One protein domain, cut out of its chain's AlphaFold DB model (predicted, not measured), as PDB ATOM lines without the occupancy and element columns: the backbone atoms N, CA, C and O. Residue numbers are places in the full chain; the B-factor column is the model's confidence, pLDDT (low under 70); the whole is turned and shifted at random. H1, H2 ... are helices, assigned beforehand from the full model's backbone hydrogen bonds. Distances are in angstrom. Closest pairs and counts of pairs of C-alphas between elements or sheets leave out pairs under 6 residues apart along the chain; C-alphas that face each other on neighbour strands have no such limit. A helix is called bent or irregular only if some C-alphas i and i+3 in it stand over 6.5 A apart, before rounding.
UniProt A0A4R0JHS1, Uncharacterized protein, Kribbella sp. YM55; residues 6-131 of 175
ATOM      1  N   GLY A   6     179.886 189.448 160.068       86.69
ATOM      2  CA  GLY A   6     179.966 190.588 159.144       86.69
ATOM      3  C   GLY A   6     180.100 190.153 157.680       86.69
ATOM      4  O   GLY A   6     179.336 190.610 156.842       86.69
ATOM      5  N   LYS A   7     180.968 189.172 157.390       90.19
ATOM      6  CA  LYS A   7     181.105 188.628 156.029       90.19
ATOM      7  C   LYS A   7     179.825 187.954 155.541       90.19
ATOM      8  O   LYS A   7     179.506 188.053 154.367       90.19
ATOM      9  N   LEU A   8     179.105 187.271 156.431       92.12
ATOM     10  CA  LEU A   8     177.828 186.647 156.085       92.12
ATOM     11  C   LEU A   8     176.767 187.700 155.729       92.12
ATOM     12  O   LEU A   8     176.046 187.537 154.752       92.12
ATOM     13  N   ILE A   9     176.689 188.796 156.487       92.00
ATOM     14  CA  ILE A   9     175.779 189.917 156.203       92.00
ATOM     15  C   ILE A   9     176.099 190.560 154.843       92.00
ATOM     16  O   ILE A   9     175.178 190.840 154.070       92.00
ATOM     17  N   ASP A  10     177.383 190.744 154.530       92.00
ATOM     18  CA  ASP A  10     177.823 191.293 153.244       92.00
ATOM     19  C   ASP A  10     177.449 190.365 152.075       92.00
ATOM     20  O   ASP A  10     176.872 190.810 151.084       92.00
ATOM     21  N   GLU A  11     177.697 189.058 152.207       93.69
ATOM     22  CA  GLU A  11     177.332 188.056 151.194       93.69
ATOM     23  C   GLU A  11     175.819 187.999 150.954       93.69
ATOM     24  O   GLU A  11     175.366 188.000 149.809       93.69
ATOM     25  N   LEU A  12     175.020 188.025 152.025       93.75
ATOM     26  CA  LEU A  12     173.562 188.055 151.924       93.75
ATOM     27  C   LEU A  12     173.074 189.335 151.235       93.75
ATOM     28  O   LEU A  12     172.175 189.281 150.398       93.75
ATOM     29  N   THR A  13     173.686 190.479 151.539       92.56
ATOM     30  CA  THR A  13     173.386 191.755 150.873       92.56
ATOM     31  C   THR A  13     173.700 191.690 149.375       92.56
ATOM     32  O   THR A  13     172.918 192.176 148.549       92.56
ATOM     33  N   ASP A  14     174.801 191.041 149.005       93.00
ATOM     34  CA  ASP A  14     175.209 190.858 147.613       93.00
ATOM     35  C   ASP A  14     174.277 189.907 146.850       93.00
ATOM     36  O   ASP A  14     173.936 190.180 145.694       93.00
ATOM     37  N   ASP A  15     173.785 188.847 147.492       92.94
ATOM     38  CA  ASP A  15     172.804 187.928 146.908       92.94
ATOM     39  C   ASP A  15     171.440 188.597 146.673       92.94
ATOM     40  O   ASP A  15     170.828 188.423 145.608       92.94
ATOM     41  N   ILE A  16     170.977 189.421 147.623       90.88
ATOM     42  CA  ILE A  16     169.754 190.228 147.467       90.88
ATOM     43  C   ILE A  16     169.937 191.223 146.319       90.88
ATOM     44  O   ILE A  16     169.073 191.333 145.446       90.88
ATOM     45  N   THR A  17     171.085 191.907 146.275       92.25
ATOM     46  CA  THR A  17     171.421 192.865 145.215       92.25
ATOM     47  C   THR A  17     171.405 192.196 143.845       92.25
ATOM     48  O   THR A  17     170.757 192.688 142.920       92.25
ATOM     49  N   ARG A  18     172.068 191.044 143.707       90.81
ATOM     50  CA  ARG A  18     172.113 190.282 142.453       90.81
ATOM     51  C   ARG A  18     170.714 189.877 141.994       90.81
ATOM     52  O   ARG A  18     170.392 190.044 140.819       90.81
ATOM     53  N   SER A  19     169.886 189.397 142.918       89.62
ATOM     54  CA  SER A  19     168.501 188.999 142.640       89.62
ATOM     55  C   SER A  19     167.646 190.187 142.185       89.62
ATOM     56  O   SER A  19     166.919 190.091 141.196       89.62
ATOM     57  N   ALA A  20     167.777 191.342 142.846       87.31
ATOM     58  CA  ALA A  20     167.054 192.558 142.482       87.31
ATOM     59  C   ALA A  20     167.469 193.084 141.097       87.31
ATOM     60  O   ALA A  20     166.606 193.393 140.274       87.31
ATOM     61  N   LEU A  21     168.771 193.121 140.796       88.06
ATOM     62  CA  LEU A  21     169.276 193.553 139.489       88.06
ATOM     63  C   LEU A  21     168.872 192.607 138.356       88.06
ATOM     64  O   LEU A  21     168.541 193.075 137.266       88.06
ATOM     65  N   ALA A  22     168.863 191.292 138.605       86.31
ATOM     66  CA  ALA A  22     168.413 190.303 137.627       86.31
ATOM     67  C   ALA A  22     166.955 190.546 137.204       86.31
ATOM     68  O   ALA A  22     166.613 190.368 136.039       86.31
ATOM     69  N   SER A  23     166.113 191.028 138.123       80.50
ATOM     70  CA  SER A  23     164.711 191.349 137.834       80.50
ATOM     71  C   SER A  23     164.502 192.652 137.043       80.50
ATOM     72  O   SER A  23     163.418 192.872 136.503       80.50
ATOM     73  N   ALA A  24     165.512 193.526 136.971       79.00
ATOM     74  CA  ALA A  24     165.383 194.880 136.427       79.00
ATOM     75  C   ALA A  24     165.746 195.008 134.932       79.00
ATOM     76  O   ALA A  24     165.596 196.092 134.376       79.00
ATOM     77  N   ASN A  25     166.196 193.929 134.270       77.06
ATOM     78  CA  ASN A  25     166.546 193.896 132.835       77.06
ATOM     79  C   ASN A  25     167.468 195.050 132.374       77.06
ATOM     80  O   ASN A  25     167.273 195.637 131.312       77.06
ATOM     81  N   LEU A  26     168.480 195.386 133.179       80.19
ATOM     82  CA  LEU A  26     169.400 196.500 132.925       80.19
ATOM     83  C   LEU A  26     170.560 196.117 131.984       80.19
ATOM     84  O   LEU A  26     170.968 194.949 131.913       80.19
ATOM     85  N   THR A  27     171.147 197.113 131.315       83.00
ATOM     86  CA  THR A  27     172.411 196.966 130.569       83.00
ATOM     87  C   THR A  27     173.583 196.700 131.528       83.00
ATOM     88  O   THR A  27     173.455 196.883 132.738       83.00
ATOM     89  N   ALA A  28     174.730 196.228 131.028       82.25
ATOM     90  CA  ALA A  28     175.881 195.927 131.890       82.25
ATOM     91  C   ALA A  28     176.409 197.171 132.630       82.25
ATOM     92  O   ALA A  28     176.745 197.076 133.808       82.25
ATOM     93  N   GLU A  29     176.426 198.326 131.965       80.06
ATOM     94  CA  GLU A  29     176.881 199.600 132.533       80.06
ATOM     95  C   GLU A  29     175.903 200.110 133.602       80.06
ATOM     96  O   GLU A  29     176.311 200.423 134.723       80.06
ATOM     97  N   ASP A  30     174.596 200.073 133.321       81.06
ATOM     98  CA  ASP A  30     173.566 200.477 134.286       81.06
ATOM     99  C   ASP A  30     173.510 199.556 135.509       81.06
ATOM    100  O   ASP A  30     173.206 200.006 136.614       81.06
ATOM    101  N   ARG A  31     173.830 198.264 135.348       82.50
ATOM    102  CA  ARG A  31     173.860 197.304 136.464       82.50
ATOM    103  C   ARG A  31     174.895 197.655 137.522       82.50
ATOM    104  O   ARG A  31     174.640 197.379 138.690       82.50
ATOM    105  N   VAL A  32     176.037 198.230 137.146       84.81
ATOM    106  CA  VAL A  32     177.085 198.587 138.116       84.81
ATOM    107  C   VAL A  32     176.604 199.737 139.000       84.81
ATOM    108  O   VAL A  32     176.608 199.615 140.225       84.81
ATOM    109  N   LEU A  33     176.086 200.806 138.385       84.88
ATOM    110  CA  LEU A  33     175.542 201.967 139.101       84.88
ATOM    111  C   LEU A  33     174.296 201.606 139.922       84.88
ATOM    112  O   LEU A  33     174.144 202.032 141.070       84.88
ATOM    113  N   ALA A  34     173.402 200.794 139.355       84.69
ATOM    114  CA  ALA A  34     172.237 200.290 140.070       84.69
ATOM    115  C   ALA A  34     172.643 199.369 141.226       84.69
ATOM    116  O   ALA A  34     172.004 199.404 142.272       84.69
ATOM    117  N   GLY A  35     173.711 198.583 141.076       87.81
ATOM    118  CA  GLY A  35     174.200 197.686 142.118       87.81
ATOM    119  C   GLY A  35     174.643 198.422 143.372       87.81
ATOM    120  O   GLY A  35     174.224 198.051 144.464       87.81
ATOM    121  N   GLU A  36     175.414 199.499 143.234       89.38
ATOM    122  CA  GLU A  36     175.816 200.312 144.386       89.38
ATOM    123  C   GLU A  36     174.602 200.965 145.063       89.38
ATOM    124  O   GLU A  36     174.439 200.887 146.282       89.38
ATOM    125  N   ARG A  37     173.684 201.520 144.266       88.88
ATOM    126  CA  ARG A  37     172.442 202.121 144.768       88.88
ATOM    127  C   ARG A  37     171.567 201.114 145.516       88.88
ATOM    128  O   ARG A  37     170.975 201.458 146.537       88.88
ATOM    129  N   VAL A  38     171.461 199.889 145.007       90.56
ATOM    130  CA  VAL A  38     170.696 198.807 145.636       90.56
ATOM    131  C   VAL A  38     171.352 198.384 146.947       90.56
ATOM    132  O   VAL A  38     170.647 198.317 147.948       90.56
ATOM    133  N   ARG A  39     172.679 198.194 146.993       90.88
ATOM    134  CA  ARG A  39     173.392 197.878 148.248       90.88
ATOM    135  C   ARG A  39     173.187 198.959 149.308       90.88
ATOM    136  O   ARG A  39     172.859 198.638 150.447       90.88
ATOM    137  N   GLN A  40     173.324 200.232 148.932       89.75
ATOM    138  CA  GLN A  40     173.090 201.356 149.843       89.75
ATOM    139  C   GLN A  40     171.644 201.381 150.356       89.75
ATOM    140  O   GLN A  40     171.421 201.584 151.547       89.75
ATOM    141  N   ALA A  41     170.665 201.133 149.479       88.88
ATOM    142  CA  ALA A  41     169.260 201.057 149.866       88.88
ATOM    143  C   ALA A  41     168.990 199.887 150.825       88.88
ATOM    144  O   ALA A  41     168.303 200.079 151.821       88.88
ATOM    145  N   ILE A  42     169.565 198.708 150.565       89.94
ATOM    146  CA  ILE A  42     169.449 197.540 151.446       89.94
ATOM    147  C   ILE A  42     170.034 197.850 152.823       89.94
ATOM    148  O   ILE A  42     169.363 197.616 153.821       89.94
ATOM    149  N   ALA A  43     171.249 198.398 152.890       89.62
ATOM    150  CA  ALA A  43     171.905 198.698 154.160       89.62
ATOM    151  C   ALA A  43     171.131 199.745 154.977       89.62
ATOM    152  O   ALA A  43     170.919 199.562 156.177       89.62
ATOM    153  N   ALA A  44     170.678 200.824 154.329       89.19
ATOM    154  CA  ALA A  44     169.893 201.866 154.984       89.19
ATOM    155  C   ALA A  44     168.557 201.321 155.514       89.19
ATOM    156  O   ALA A  44     168.214 201.561 156.671       89.19
ATOM    157  N   GLU A  45     167.838 200.554 154.693       92.06
ATOM    158  CA  GLU A  45     166.532 200.007 155.057       92.06
ATOM    159  C   GLU A  45     166.645 198.912 156.124       92.06
ATOM    160  O   GLU A  45     165.863 198.888 157.068       92.06
ATOM    161  N   ALA A  46     167.654 198.042 156.032       91.19
ATOM    162  CA  ALA A  46     167.907 197.003 157.024       91.19
ATOM    163  C   ALA A  46     168.174 197.601 158.412       91.19
ATOM    164  O   ALA A  46     167.611 197.136 159.402       91.19
ATOM    165  N   MET A  47     168.993 198.656 158.487       90.75
ATOM    166  CA  MET A  47     169.288 199.348 159.745       90.75
ATOM    167  C   MET A  47     168.082 200.134 160.273       90.75
ATOM    168  O   MET A  47     167.865 200.155 161.483       90.75
ATOM    169  N   GLY A  48     167.298 200.757 159.385       90.38
ATOM    170  CA  GLY A  48     166.050 201.441 159.735       90.38
ATOM    171  C   GLY A  48     165.020 200.477 160.321       90.38
ATOM    172  O   GLY A  48     164.647 200.611 161.481       90.38
ATOM    173  N   ALA A  49     164.668 199.430 159.576       91.00
ATOM    174  CA  ALA A  49     163.708 198.423 160.019       91.00
ATOM    175  C   ALA A  49     164.167 197.701 161.298       91.00
ATOM    176  O   ALA A  49     163.366 197.428 162.191       91.00
ATOM    177  N   HIS A  50     165.467 197.418 161.431       92.69
ATOM    178  CA  HIS A  50     166.018 196.854 162.663       92.69
ATOM    179  C   HIS A  50     165.878 197.816 163.853       92.69
ATOM    180  O   HIS A  50     165.521 197.388 164.950       92.69
ATOM    181  N   ARG A  51     166.108 199.120 163.650       91.62
ATOM    182  CA  ARG A  51     165.895 200.138 164.687       91.62
ATOM    183  C   ARG A  51     164.437 200.186 165.140       91.62
ATOM    184  O   ARG A  51     164.210 200.330 166.338       91.62
ATOM    185  N   ASP A  52     163.487 200.038 164.226       90.31
ATOM    186  CA  ASP A  52     162.056 200.049 164.550       90.31
ATOM    187  C   ASP A  52     161.665 198.817 165.388       90.31
ATOM    188  O   ASP A  52     160.930 198.924 166.372       90.31
ATOM    189  N   VAL A  53     162.238 197.647 165.073       91.25
ATOM    190  CA  VAL A  53     162.086 196.432 165.895       91.25
ATOM    191  C   VAL A  53     162.667 196.641 167.291       91.25
ATOM    192  O   VAL A  53     161.983 196.396 168.285       91.25
ATOM    193  N   VAL A  54     163.905 197.139 167.378       92.00
ATOM    194  CA  VAL A  54     164.557 197.453 168.656       92.00
ATOM    195  C   VAL A  54     163.720 198.446 169.463       92.00
ATOM    196  O   VAL A  54     163.615 198.302 170.681       92.00
ATOM    197  N   ALA A  55     163.121 199.446 168.809       89.75
ATOM    198  CA  ALA A  55     162.262 200.419 169.468       89.75
ATOM    199  C   ALA A  55     161.061 199.733 170.125       89.75
ATOM    200  O   ALA A  55     160.829 199.973 171.302       89.75
ATOM    201  N   VAL A  56     160.375 198.806 169.445       88.06
ATOM    202  CA  VAL A  56     159.288 198.020 170.062       88.06
ATOM    203  C   VAL A  56     159.779 197.195 171.256       88.06
ATOM    204  O   VAL A  56     159.070 197.089 172.256       88.06
ATOM    205  N   THR A  57     160.985 196.623 171.179       86.50
ATOM    206  CA  THR A  57     161.539 195.796 172.263       86.50
ATOM    207  C   THR A  57     161.941 196.608 173.497       86.50
ATOM    208  O   THR A  57     161.795 196.124 174.616       86.50
ATOM    209  N   VAL A  58     162.449 197.830 173.312       87.62
ATOM    210  CA  VAL A  58     162.936 198.686 174.408       87.62
ATOM    211  C   VAL A  58     161.838 199.601 174.952       87.62
ATOM    212  O   VAL A  58     161.676 199.712 176.164       87.62
ATOM    213  N   ASP A  59     161.093 200.262 174.066       86.88
ATOM    214  CA  ASP A  59     160.014 201.191 174.397       86.88
ATOM    215  C   ASP A  59     158.937 201.207 173.300       86.88
ATOM    216  O   ASP A  59     158.972 201.986 172.342       86.88
ATOM    217  N   LYS A  60     157.925 200.360 173.491       81.25
ATOM    218  CA  LYS A  60     156.788 200.192 172.578       81.25
ATOM    219  C   LYS A  60     155.937 201.447 172.349       81.25
ATOM    220  O   LYS A  60     155.150 201.449 171.412       81.25
ATOM    221  N   ASN A  61     156.043 202.467 173.204       83.75
ATOM    222  CA  ASN A  61     155.271 203.706 173.067       83.75
ATOM    223  C   ASN A  61     156.058 204.806 172.336       83.75
ATOM    224  O   ASN A  61     155.546 205.908 172.143       83.75
ATOM    225  N   SER A  62     157.307 204.533 171.956       83.94
ATOM    226  CA  SER A  62     158.129 205.466 171.196       83.94
ATOM    227  C   SER A  62     157.571 205.657 169.780       83.94
ATOM    228  O   SER A  62     157.196 204.672 169.147       83.94
ATOM    229  N   PRO A  63     157.618 206.871 169.201       84.62
ATOM    230  CA  PRO A  63     157.282 207.082 167.790       84.62
ATOM    231  C   PRO A  63     158.108 206.208 166.829       84.62
ATOM    232  O   PRO A  63     157.659 205.866 165.742       84.62
ATOM    233  N   ALA A  64     159.318 205.798 167.231       82.25
ATOM    234  CA  ALA A  64     160.148 204.886 166.441       82.25
ATOM    235  C   ALA A  64     159.623 203.435 166.421       82.25
ATOM    236  O   ALA A  64     160.069 202.641 165.604       82.25
ATOM    237  N   ALA A  65     158.698 203.074 167.315       84.56
ATOM    238  CA  ALA A  65     158.068 201.758 167.365       84.56
ATOM    239  C   ALA A  65     156.846 201.650 166.431       84.56
ATOM    240  O   ALA A  65     156.443 200.537 166.084       84.56
ATOM    241  N   GLU A  66     156.271 202.781 166.001       86.75
ATOM    242  CA  GLU A  66     155.060 202.822 165.168       86.75
ATOM    243  C   GLU A  66     155.195 202.043 163.850       86.75
ATOM    244  O   GLU A  66     154.306 201.242 163.573       86.75
ATOM    245  N   PRO A  67     156.291 202.142 163.064       85.56
ATOM    246  CA  PRO A  67     156.380 201.448 161.776       85.56
ATOM    247  C   PRO A  67     156.301 199.921 161.898       85.56
ATOM    248  O   PRO A  67     155.589 199.261 161.133       85.56
ATOM    249  N   PHE A  68     157.006 199.342 162.879       86.50
ATOM    250  CA  PHE A  68     156.925 197.907 163.142       86.50
ATOM    251  C   PHE A  68     155.591 197.541 163.810       86.50
ATOM    252  O   PHE A  68     155.003 196.514 163.473       86.50
ATOM    253  N   GLY A  69     155.055 198.404 164.679       84.88
ATOM    254  CA  GLY A  69     153.711 198.269 165.239       84.88
ATOM    255  C   GLY A  69     152.632 198.170 164.156       84.88
ATOM    256  O   GLY A  69     151.884 197.197 164.121       84.88
ATOM    257  N   ASP A  70     152.584 199.107 163.215       85.94
ATOM    258  CA  ASP A  70     151.662 199.108 162.073       85.94
ATOM    259  C   ASP A  70     151.863 197.879 161.181       85.94
ATOM    260  O   ASP A  70     150.907 197.256 160.693       85.94
ATOM    261  N   TYR A  71     153.120 197.462 161.011       82.88
ATOM    262  CA  TYR A  71     153.417 196.202 160.353       82.88
ATOM    263  C   TYR A  71     152.834 195.011 161.116       82.88
ATOM    264  O   TYR A  71     152.379 194.072 160.482       82.88
ATOM    265  N   LEU A  72     152.763 194.983 162.441       82.56
ATOM    266  CA  LEU A  72     152.110 193.870 163.141       82.56
ATOM    267  C   LEU A  72     150.588 193.855 162.923       82.56
ATOM    268  O   LEU A  72     150.018 192.772 162.782       82.56
ATOM    269  N   HIS A  73     149.958 195.027 162.798       82.12
ATOM    270  CA  HIS A  73     148.501 195.180 162.679       82.12
ATOM    271  C   HIS A  73     147.947 195.101 161.244       82.12
ATOM    272  O   HIS A  73     146.739 194.954 161.064       82.12
ATOM    273  N   SER A  74     148.783 195.193 160.207       78.12
ATOM    274  CA  SER A  74     148.307 195.122 158.814       78.12
ATOM    275  C   SER A  74     147.810 193.714 158.413       78.12
ATOM    276  O   SER A  74     148.140 192.707 159.036       78.12
ATOM    277  N   SER A  75     147.032 193.578 157.340       73.94
ATOM    278  CA  SER A  75     146.573 192.250 156.891       73.94
ATOM    279  C   SER A  75     147.716 191.436 156.255       73.94
ATOM    280  O   SER A  75     148.435 191.974 155.410       73.94
ATOM    281  N   PRO A  76     147.895 190.138 156.580       65.06
ATOM    282  CA  PRO A  76     148.933 189.290 155.977       65.06
ATOM    283  C   PRO A  76     148.783 189.126 154.459       65.06
ATOM    284  O   PRO A  76     149.774 189.047 153.743       65.06
ATOM    285  N   GLN A  77     147.541 189.126 153.965       61.41
ATOM    286  CA  GLN A  77     147.203 188.982 152.542       61.41
ATOM    287  C   GLN A  77     147.682 190.158 151.679       61.41
ATOM    288  O   GLN A  77     147.801 190.026 150.466       61.41
ATOM    289  N   SER A  78     147.958 191.307 152.294       61.25
ATOM    290  CA  SER A  78     148.406 192.519 151.606       61.25
ATOM    291  C   SER A  78     149.925 192.573 151.430       61.25
ATOM    292  O   SER A  78     150.437 193.550 150.888       61.25
ATOM    293  N   ARG A  79     150.656 191.559 151.915       65.44
ATOM    294  CA  ARG A  79     152.114 191.595 152.027       65.44
ATOM    295  C   ARG A  79     152.737 190.472 151.207       65.44
ATOM    296  O   ARG A  79     152.476 189.303 151.490       65.44
ATOM    297  N   PRO A  80     153.600 190.786 150.233       62.41
ATOM    298  CA  PRO A  80     154.476 189.786 149.646       62.41
ATOM    299  C   PRO A  80     155.391 189.250 150.753       62.41
ATOM    300  O   PRO A  80     156.268 189.966 151.225       62.41
ATOM    301  N   GLN A  81     155.174 188.017 151.213       68.81
ATOM    302  CA  GLN A  81     156.060 187.414 152.206       68.81
ATOM    303  C   GLN A  81     157.301 186.860 151.502       68.81
ATOM    304  O   GLN A  81     157.167 186.001 150.626       68.81
ATOM    305  N   PRO A  82     158.512 187.327 151.855       75.62
ATOM    306  CA  PRO A  82     159.728 186.681 151.391       75.62
ATOM    307  C   PRO A  82     159.740 185.230 151.879       75.62
ATOM    308  O   PRO A  82     159.426 184.969 153.041       75.62
ATOM    309  N   ALA A  83     160.120 184.293 151.007       81.19
ATOM    310  CA  ALA A  83     160.260 182.890 151.385       81.19
ATOM    311  C   ALA A  83     161.187 182.754 152.605       81.19
ATOM    312  O   ALA A  83     162.175 183.488 152.712       81.19
ATOM    313  N   ALA A  84     160.872 181.841 153.526       80.25
ATOM    314  CA  ALA A  84     161.572 181.704 154.808       80.25
ATOM    315  C   ALA A  84     163.092 181.484 154.656       80.25
ATOM    316  O   ALA A  84     163.866 181.923 155.503       80.25
ATOM    317  N   ASP A  85     163.510 180.852 153.564       86.19
ATOM    318  CA  ASP A  85     164.888 180.535 153.191       86.19
ATOM    319  C   ASP A  85     165.562 181.595 152.298       86.19
ATOM    320  O   ASP A  85     166.738 181.449 151.941       86.19
ATOM    321  N   SER A  86     164.850 182.677 151.968       91.19
ATOM    322  CA  SER A  86     165.365 183.759 151.128       91.19
ATOM    323  C   SER A  86     166.570 184.480 151.759       91.19
ATOM    324  O   SER A  86     166.662 184.590 152.987       91.19
ATOM    325  N   PRO A  87     167.477 185.047 150.939       91.50
ATOM    326  CA  PRO A  87     168.584 185.871 151.430       91.50
ATOM    327  C   PRO A  87     168.135 187.020 152.348       91.50
ATOM    328  O   PRO A  87     168.747 187.241 153.389       91.50
ATOM    329  N   SER A  88     167.015 187.685 152.036       90.56
ATOM    330  CA  SER A  88     166.439 188.755 152.868       90.56
ATOM    331  C   SER A  88     166.016 188.263 154.256       90.56
ATOM    332  O   SER A  88     166.206 188.966 155.247       90.56
ATOM    333  N   ARG A  89     165.472 187.041 154.352       92.69
ATOM    334  CA  ARG A  89     165.112 186.417 155.634       92.69
ATOM    335  C   ARG A  89     166.337 186.045 156.452       92.69
ATOM    336  O   ARG A  89     166.372 186.335 157.643       92.69
ATOM    337  N   LYS A  90     167.356 185.468 155.818       94.00
ATOM    338  CA  LYS A  90     168.632 185.156 156.478       94.00
ATOM    339  C   LYS A  90     169.333 186.419 156.978       94.00
ATOM    340  O   LYS A  90     169.818 186.430 158.103       94.00
ATOM    341  N   LEU A  91     169.311 187.496 156.192       92.88
ATOM    342  CA  LEU A  91     169.852 188.791 156.605       92.88
ATOM    343  C   LEU A  91     169.141 189.302 157.863       92.88
ATOM    344  O   LEU A  91     169.794 189.690 158.825       92.88
ATOM    345  N   ALA A  92     167.807 189.245 157.886       93.44
ATOM    346  CA  ALA A  92     167.024 189.655 159.045       93.44
ATOM    347  C   ALA A  92     167.330 188.818 160.303       93.44
ATOM    348  O   ALA A  92     167.439 189.376 161.393       93.44
ATOM    349  N   VAL A  93     167.510 187.500 160.156       94.62
ATOM    350  CA  VAL A  93     167.924 186.610 161.257       94.62
ATOM    351  C   VAL A  93     169.276 187.040 161.826       94.62
ATOM    352  O   VAL A  93     169.402 187.201 163.038       94.62
ATOM    353  N   GLU A  94     170.273 187.261 160.967       94.12
ATOM    354  CA  GLU A  94     171.616 187.642 161.415       94.12
ATOM    355  C   GLU A  94     171.651 189.023 162.076       94.12
ATOM    356  O   GLU A  94     172.378 189.205 163.052       94.12
ATOM    357  N   LEU A  95     170.843 189.975 161.597       92.06
ATOM    358  CA  LEU A  95     170.716 191.301 162.209       92.06
ATOM    359  C   LEU A  95     170.139 191.211 163.625       92.06
ATOM    360  O   LEU A  95     170.748 191.722 164.563       92.06
ATOM    361  N   LEU A  96     169.028 190.491 163.804       93.12
ATOM    362  CA  LEU A  96     168.414 190.331 165.125       93.12
ATOM    363  C   LEU A  96     169.304 189.542 166.088       93.12
ATOM    364  O   LEU A  96     169.342 189.845 167.279       93.12
ATOM    365  N   ALA A  97     170.039 188.548 165.584       92.06
ATOM    366  CA  ALA A  97     170.983 187.769 166.378       92.06
ATOM    367  C   ALA A  97     172.262 188.550 166.736       92.06
ATOM    368  O   ALA A  97     173.017 188.119 167.616       92.06
ATOM    369  N   ALA A  98     172.559 189.650 166.036       90.38
ATOM    370  CA  ALA A  98     173.702 190.518 166.313       90.38
ATOM    371  C   ALA A  98     173.436 191.538 167.423       90.38
ATOM    372  O   ALA A  98     174.386 191.931 168.099       90.38
ATOM    373  N   ASP A  99     172.184 191.944 167.633       89.88
ATOM    374  CA  ASP A  99     171.824 192.924 168.655       89.88
ATOM    375  C   ASP A  99     171.350 192.240 169.945       89.88
ATOM    376  O   ASP A  99     170.425 191.429 169.953       89.88
ATOM    377  N   SER A 100     171.983 192.588 171.069       91.19
ATOM    378  CA  SER A 100     171.680 192.025 172.390       91.19
ATOM    379  C   SER A 100     170.282 192.363 172.913       91.19
ATOM    380  O   SER A 100     169.857 191.808 173.918       91.19
ATOM    381  N   ARG A 101     169.594 193.327 172.296       90.38
ATOM    382  CA  ARG A 101     168.226 193.713 172.659       90.38
ATOM    383  C   ARG A 101     167.197 192.840 171.956       90.38
ATOM    384  O   ARG A 101     166.120 192.639 172.499       90.38
ATOM    385  N   THR A 102     167.520 192.318 170.773       90.69
ATOM    386  CA  THR A 102     166.600 191.514 169.955       90.69
ATOM    387  C   THR A 102     166.950 190.028 169.931       90.69
ATOM    388  O   THR A 102     166.100 189.209 169.591       90.69
ATOM    389  N   ASN A 103     168.171 189.643 170.313       89.75
ATOM    390  CA  ASN A 103     168.621 188.249 170.275       89.75
ATOM    391  C   ASN A 103     167.916 187.328 171.290       89.75
ATOM    392  O   ASN A 103     167.956 186.112 171.120       89.75
ATOM    393  N   THR A 104     167.276 187.883 172.321       87.62
ATOM    394  CA  THR A 104     166.476 187.145 173.314       87.62
ATOM    395  C   THR A 104     164.970 187.300 173.101       87.62
ATOM    396  O   THR A 104     164.198 187.035 174.020       87.62
ATOM    397  N   MET A 105     164.528 187.780 171.936       87.12
ATOM    398  CA  MET A 105     163.100 187.868 171.636       87.12
ATOM    399  C   MET A 105     162.453 186.481 171.614       87.12
ATOM    400  O   MET A 105     163.036 185.515 171.122       87.12
ATOM    401  N   GLU A 106     161.211 186.412 172.094       89.50
ATOM    402  CA  GLU A 106     160.390 185.208 171.979       89.50
ATOM    403  C   GLU A 106     160.228 184.786 170.502       89.50
ATOM    404  O   GLU A 106     160.200 185.649 169.613       89.50
ATOM    405  N   PRO A 107     160.086 183.482 170.197       87.44
ATOM    406  CA  PRO A 107     160.124 182.983 168.819       87.44
ATOM    407  C   PRO A 107     159.082 183.602 167.879       87.44
ATOM    408  O   PRO A 107     159.376 183.864 166.713       87.44
ATOM    409  N   GLU A 108     157.867 183.843 168.373       87.81
ATOM    410  CA  GLU A 108     156.773 184.416 167.582       87.81
ATOM    411  C   GLU A 108     157.057 185.880 167.181       87.81
ATOM    412  O   GLU A 108     157.163 186.140 165.977       87.81
ATOM    413  N   PRO A 109     157.319 186.820 168.110       86.81
ATOM    414  CA  PRO A 109     157.671 188.190 167.739       86.81
ATOM    415  C   PRO A 109     159.004 188.279 166.985       86.81
ATOM    416  O   PRO A 109     159.139 189.125 166.099       86.81
ATOM    417  N   ALA A 110     159.967 187.391 167.261       90.44
ATOM    418  CA  ALA A 110     161.201 187.302 166.483       90.44
ATOM    419  C   ALA A 110     160.914 186.942 165.019       90.44
ATOM    420  O   ALA A 110     161.450 187.579 164.111       90.44
ATOM    421  N   ASN A 111     160.024 185.980 164.759       90.81
ATOM    422  CA  ASN A 111     159.638 185.634 163.393       90.81
ATOM    423  C   ASN A 111     158.975 186.821 162.673       90.81
ATOM    424  O   ASN A 111     159.306 187.105 161.520       90.81
ATOM    425  N   ARG A 112     158.099 187.568 163.357       89.44
ATOM    426  CA  ARG A 112     157.436 188.756 162.785       89.44
ATOM    427  C   ARG A 112     158.419 189.890 162.496       89.44
ATOM    428  O   ARG A 112     158.320 190.522 161.443       89.44
ATOM    429  N   ALA A 113     159.402 190.103 163.368       91.44
ATOM    430  CA  ALA A 113     160.501 191.041 163.135       91.44
ATOM    431  C   ALA A 113     161.348 190.637 161.919       91.44
ATOM    432  O   ALA A 113     161.675 191.474 161.076       91.44
ATOM    433  N   GLN A 114     161.642 189.343 161.772       93.56
ATOM    434  CA  GLN A 114     162.351 188.830 160.601       93.56
ATOM    435  C   GLN A 114     161.550 189.046 159.308       93.56
ATOM    436  O   GLN A 114     162.128 189.378 158.276       93.56
ATOM    437  N   GLU A 115     160.225 188.851 159.333       91.00
ATOM    438  CA  GLU A 115     159.347 189.097 158.177       91.00
ATOM    439  C   GLU A 115     159.370 190.575 157.793       91.00
ATOM    440  O   GLU A 115     159.504 190.896 156.614       91.00
ATOM    441  N   TYR A 116     159.286 191.458 158.789       91.75
ATOM    442  CA  TYR A 116     159.296 192.902 158.599       91.75
ATOM    443  C   TYR A 116     160.574 193.394 157.921       91.75
ATOM    444  O   TYR A 116     160.506 194.007 156.854       91.75
ATOM    445  N   ILE A 117     161.736 193.064 158.492       92.56
ATOM    446  CA  ILE A 117     163.038 193.477 157.954       92.56
ATOM    447  C   ILE A 117     163.233 192.896 156.547       92.56
ATOM    448  O   ILE A 117     163.612 193.614 155.622       92.56
ATOM    449  N   ALA A 118     162.920 191.611 156.349       92.56
ATOM    450  CA  ALA A 118     163.066 190.966 155.048       92.56
ATOM    451  C   ALA A 118     162.159 191.593 153.977       92.56
ATOM    452  O   ALA A 118     162.581 191.759 152.829       92.56
ATOM    453  N   HIS A 119     160.923 191.950 154.336       90.38
ATOM    454  CA  HIS A 119     159.996 192.642 153.447       90.38
ATOM    455  C   HIS A 119     160.520 194.035 153.080       90.38
ATOM    456  O   HIS A 119     160.630 194.340 151.891       90.38
ATOM    457  N   ALA A 120     160.899 194.844 154.075       90.06
ATOM    458  CA  ALA A 120     161.408 196.200 153.870       90.06
ATOM    459  C   ALA A 120     162.622 196.207 152.926       90.06
ATOM    460  O   ALA A 120     162.610 196.876 151.890       90.06
ATOM    461  N   VAL A 121     163.611 195.349 153.199       91.88
ATOM    462  CA  VAL A 121     164.815 195.195 152.371       91.88
ATOM    463  C   VAL A 121     164.478 194.770 150.939       91.88
ATOM    464  O   VAL A 121     165.019 195.324 149.984       91.88
ATOM    465  N   THR A 122     163.564 193.812 150.766       90.62
ATOM    466  CA  THR A 122     163.186 193.313 149.433       90.62
ATOM    467  C   THR A 122     162.492 194.399 148.608       90.62
ATOM    468  O   THR A 122     162.805 194.583 147.429       90.62
ATOM    469  N   VAL A 123     161.581 195.157 149.226       88.19
ATOM    470  CA  VAL A 123     160.883 196.275 148.577       88.19
ATOM    471  C   VAL A 123     161.863 197.392 148.221       88.19
ATOM    472  O   VAL A 123     161.833 197.883 147.090       88.19
ATOM    473  N   ALA A 124     162.765 197.759 149.135       88.12
ATOM    474  CA  ALA A 124     163.779 198.782 148.898       88.12
ATOM    475  C   ALA A 124     164.747 198.383 147.775       88.12
ATOM    476  O   ALA A 124     165.012 199.193 146.883       88.12
ATOM    477  N   ALA A 125     165.211 197.131 147.759       87.81
ATOM    478  CA  ALA A 125     166.086 196.609 146.713       87.81
ATOM    479  C   ALA A 125     165.404 196.639 145.338       87.81
ATOM    480  O   ALA A 125     165.972 197.154 144.373       87.81
ATOM    481  N   ALA A 126     164.161 196.158 145.247       87.25
ATOM    482  CA  ALA A 126     163.392 196.177 144.005       87.25
ATOM    483  C   ALA A 126     163.102 197.609 143.525       87.25
ATOM    484  O   ALA A 126     163.198 197.898 142.331       87.25
ATOM    485  N   ALA A 127     162.771 198.522 144.443       85.56
ATOM    486  CA  ALA A 127     162.550 199.926 144.120       85.56
ATOM    487  C   ALA A 127     163.839 200.595 143.626       85.56
ATOM    488  O   ALA A 127     163.816 201.285 142.610       85.56
ATOM    489  N   ALA A 128     164.968 200.373 144.305       86.56
ATOM    490  CA  ALA A 128     166.267 200.924 143.930       86.56
ATOM    491  C   ALA A 128     166.761 200.397 142.577       86.56
ATOM    492  O   ALA A 128     167.267 201.186 141.779       86.56
ATOM    493  N   ALA A 129     166.546 199.109 142.290       85.50
ATOM    494  CA  ALA A 129     166.907 198.490 141.015       85.50
ATOM    495  C   ALA A 129     166.108 199.064 139.834       85.50
ATOM    496  O   ALA A 129     166.618 199.142 138.721       85.50
ATOM    497  N   LYS A 130     164.867 199.509 140.075       82.38
ATOM    498  CA  LYS A 130     163.991 200.119 139.059       82.38
ATOM    499  C   LYS A 130     164.193 201.626 138.882       82.38
ATOM    500  O   LYS A 130     163.586 202.210 137.984       82.38
ATOM    501  N   LYS A 131     165.006 202.289 139.717       79.06
ATOM    502  CA  LYS A 131     165.270 203.727 139.558       79.06
ATOM    503  C   LYS A 131     166.111 203.958 138.307       79.06
ATOM    504  O   LYS A 131     167.299 203.643 138.291       79.06
TER     505      LYS A 131
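What this domain is: This is residues 6 to 131 of the 175 residues of an uncharacterized protein of Kribbella sp. YM55 (UniProt A0A4R0JHS1). Two long helices, H2 and H5, lie side by side and run opposite ways; H1 and H4, themselves neighbours, pack at steep angles on this pair, H1 on both helices and H4 mainly on H5. The short H3 packs crosswise near the last residues of H2, and residues 73 to 78 stick out. The printed part has 126 residues with five named helices, H1 to H5 in chain order, and no named strand: all helix. It is compact, with a radius of gyration of the C-alphas of 14.7 A and spans of 46 by 32 by 26 A.

Where its parts are: H1, residues 6 to 23, begins at C-alpha 6 (179.966, 190.588, 159.144) and is 26.2 A long. H2, residues 28 to 58, measures 44.5 A. H3 is residues 63 to 73, only just irregular: C-alphas 64 and 67 are 6.9 A apart. H4 is residues 87 to 98. H5, residues 107 to 129, measures 32.6 A and ends at C-alpha 129 (166.907, 198.490, 141.015).

How they stand to each other: H2 and H5 touch at a shallow tilt of 28 degrees, closest at the C-alphas of Val 38 and Ala 128, 5.2 A. H1 touches H2 with residues 13 to 21 alone, at a steep tilt of 55 degrees, closest at the C-alphas of Thr 17 and Val 38, 6.0 A. H4 touches H5 at a steep tilt of 52 degrees, with the C-alphas of Ser 88 and Ala 118 closest, 4.6 A. H3 is about perpendicular to H2, at 84 degrees, and touches its residues 49 to 56 alone, closest at the C-alphas of Val 56 and Ala 65, 4.8 A. H1 and H3 are apart. Every O i to N i+4 pair is within hydrogen-bond range in H1, H4 and H5; in H2 25 of 27 are, in H3 5 of 7.

The domain as a whole: The C-alphas farthest apart, of Ala 28 and Asn 61, are 46.7 A apart. The printed part has no cut; H3 to H4 is a long link. Residues 76 to 81 have pLDDT under 70.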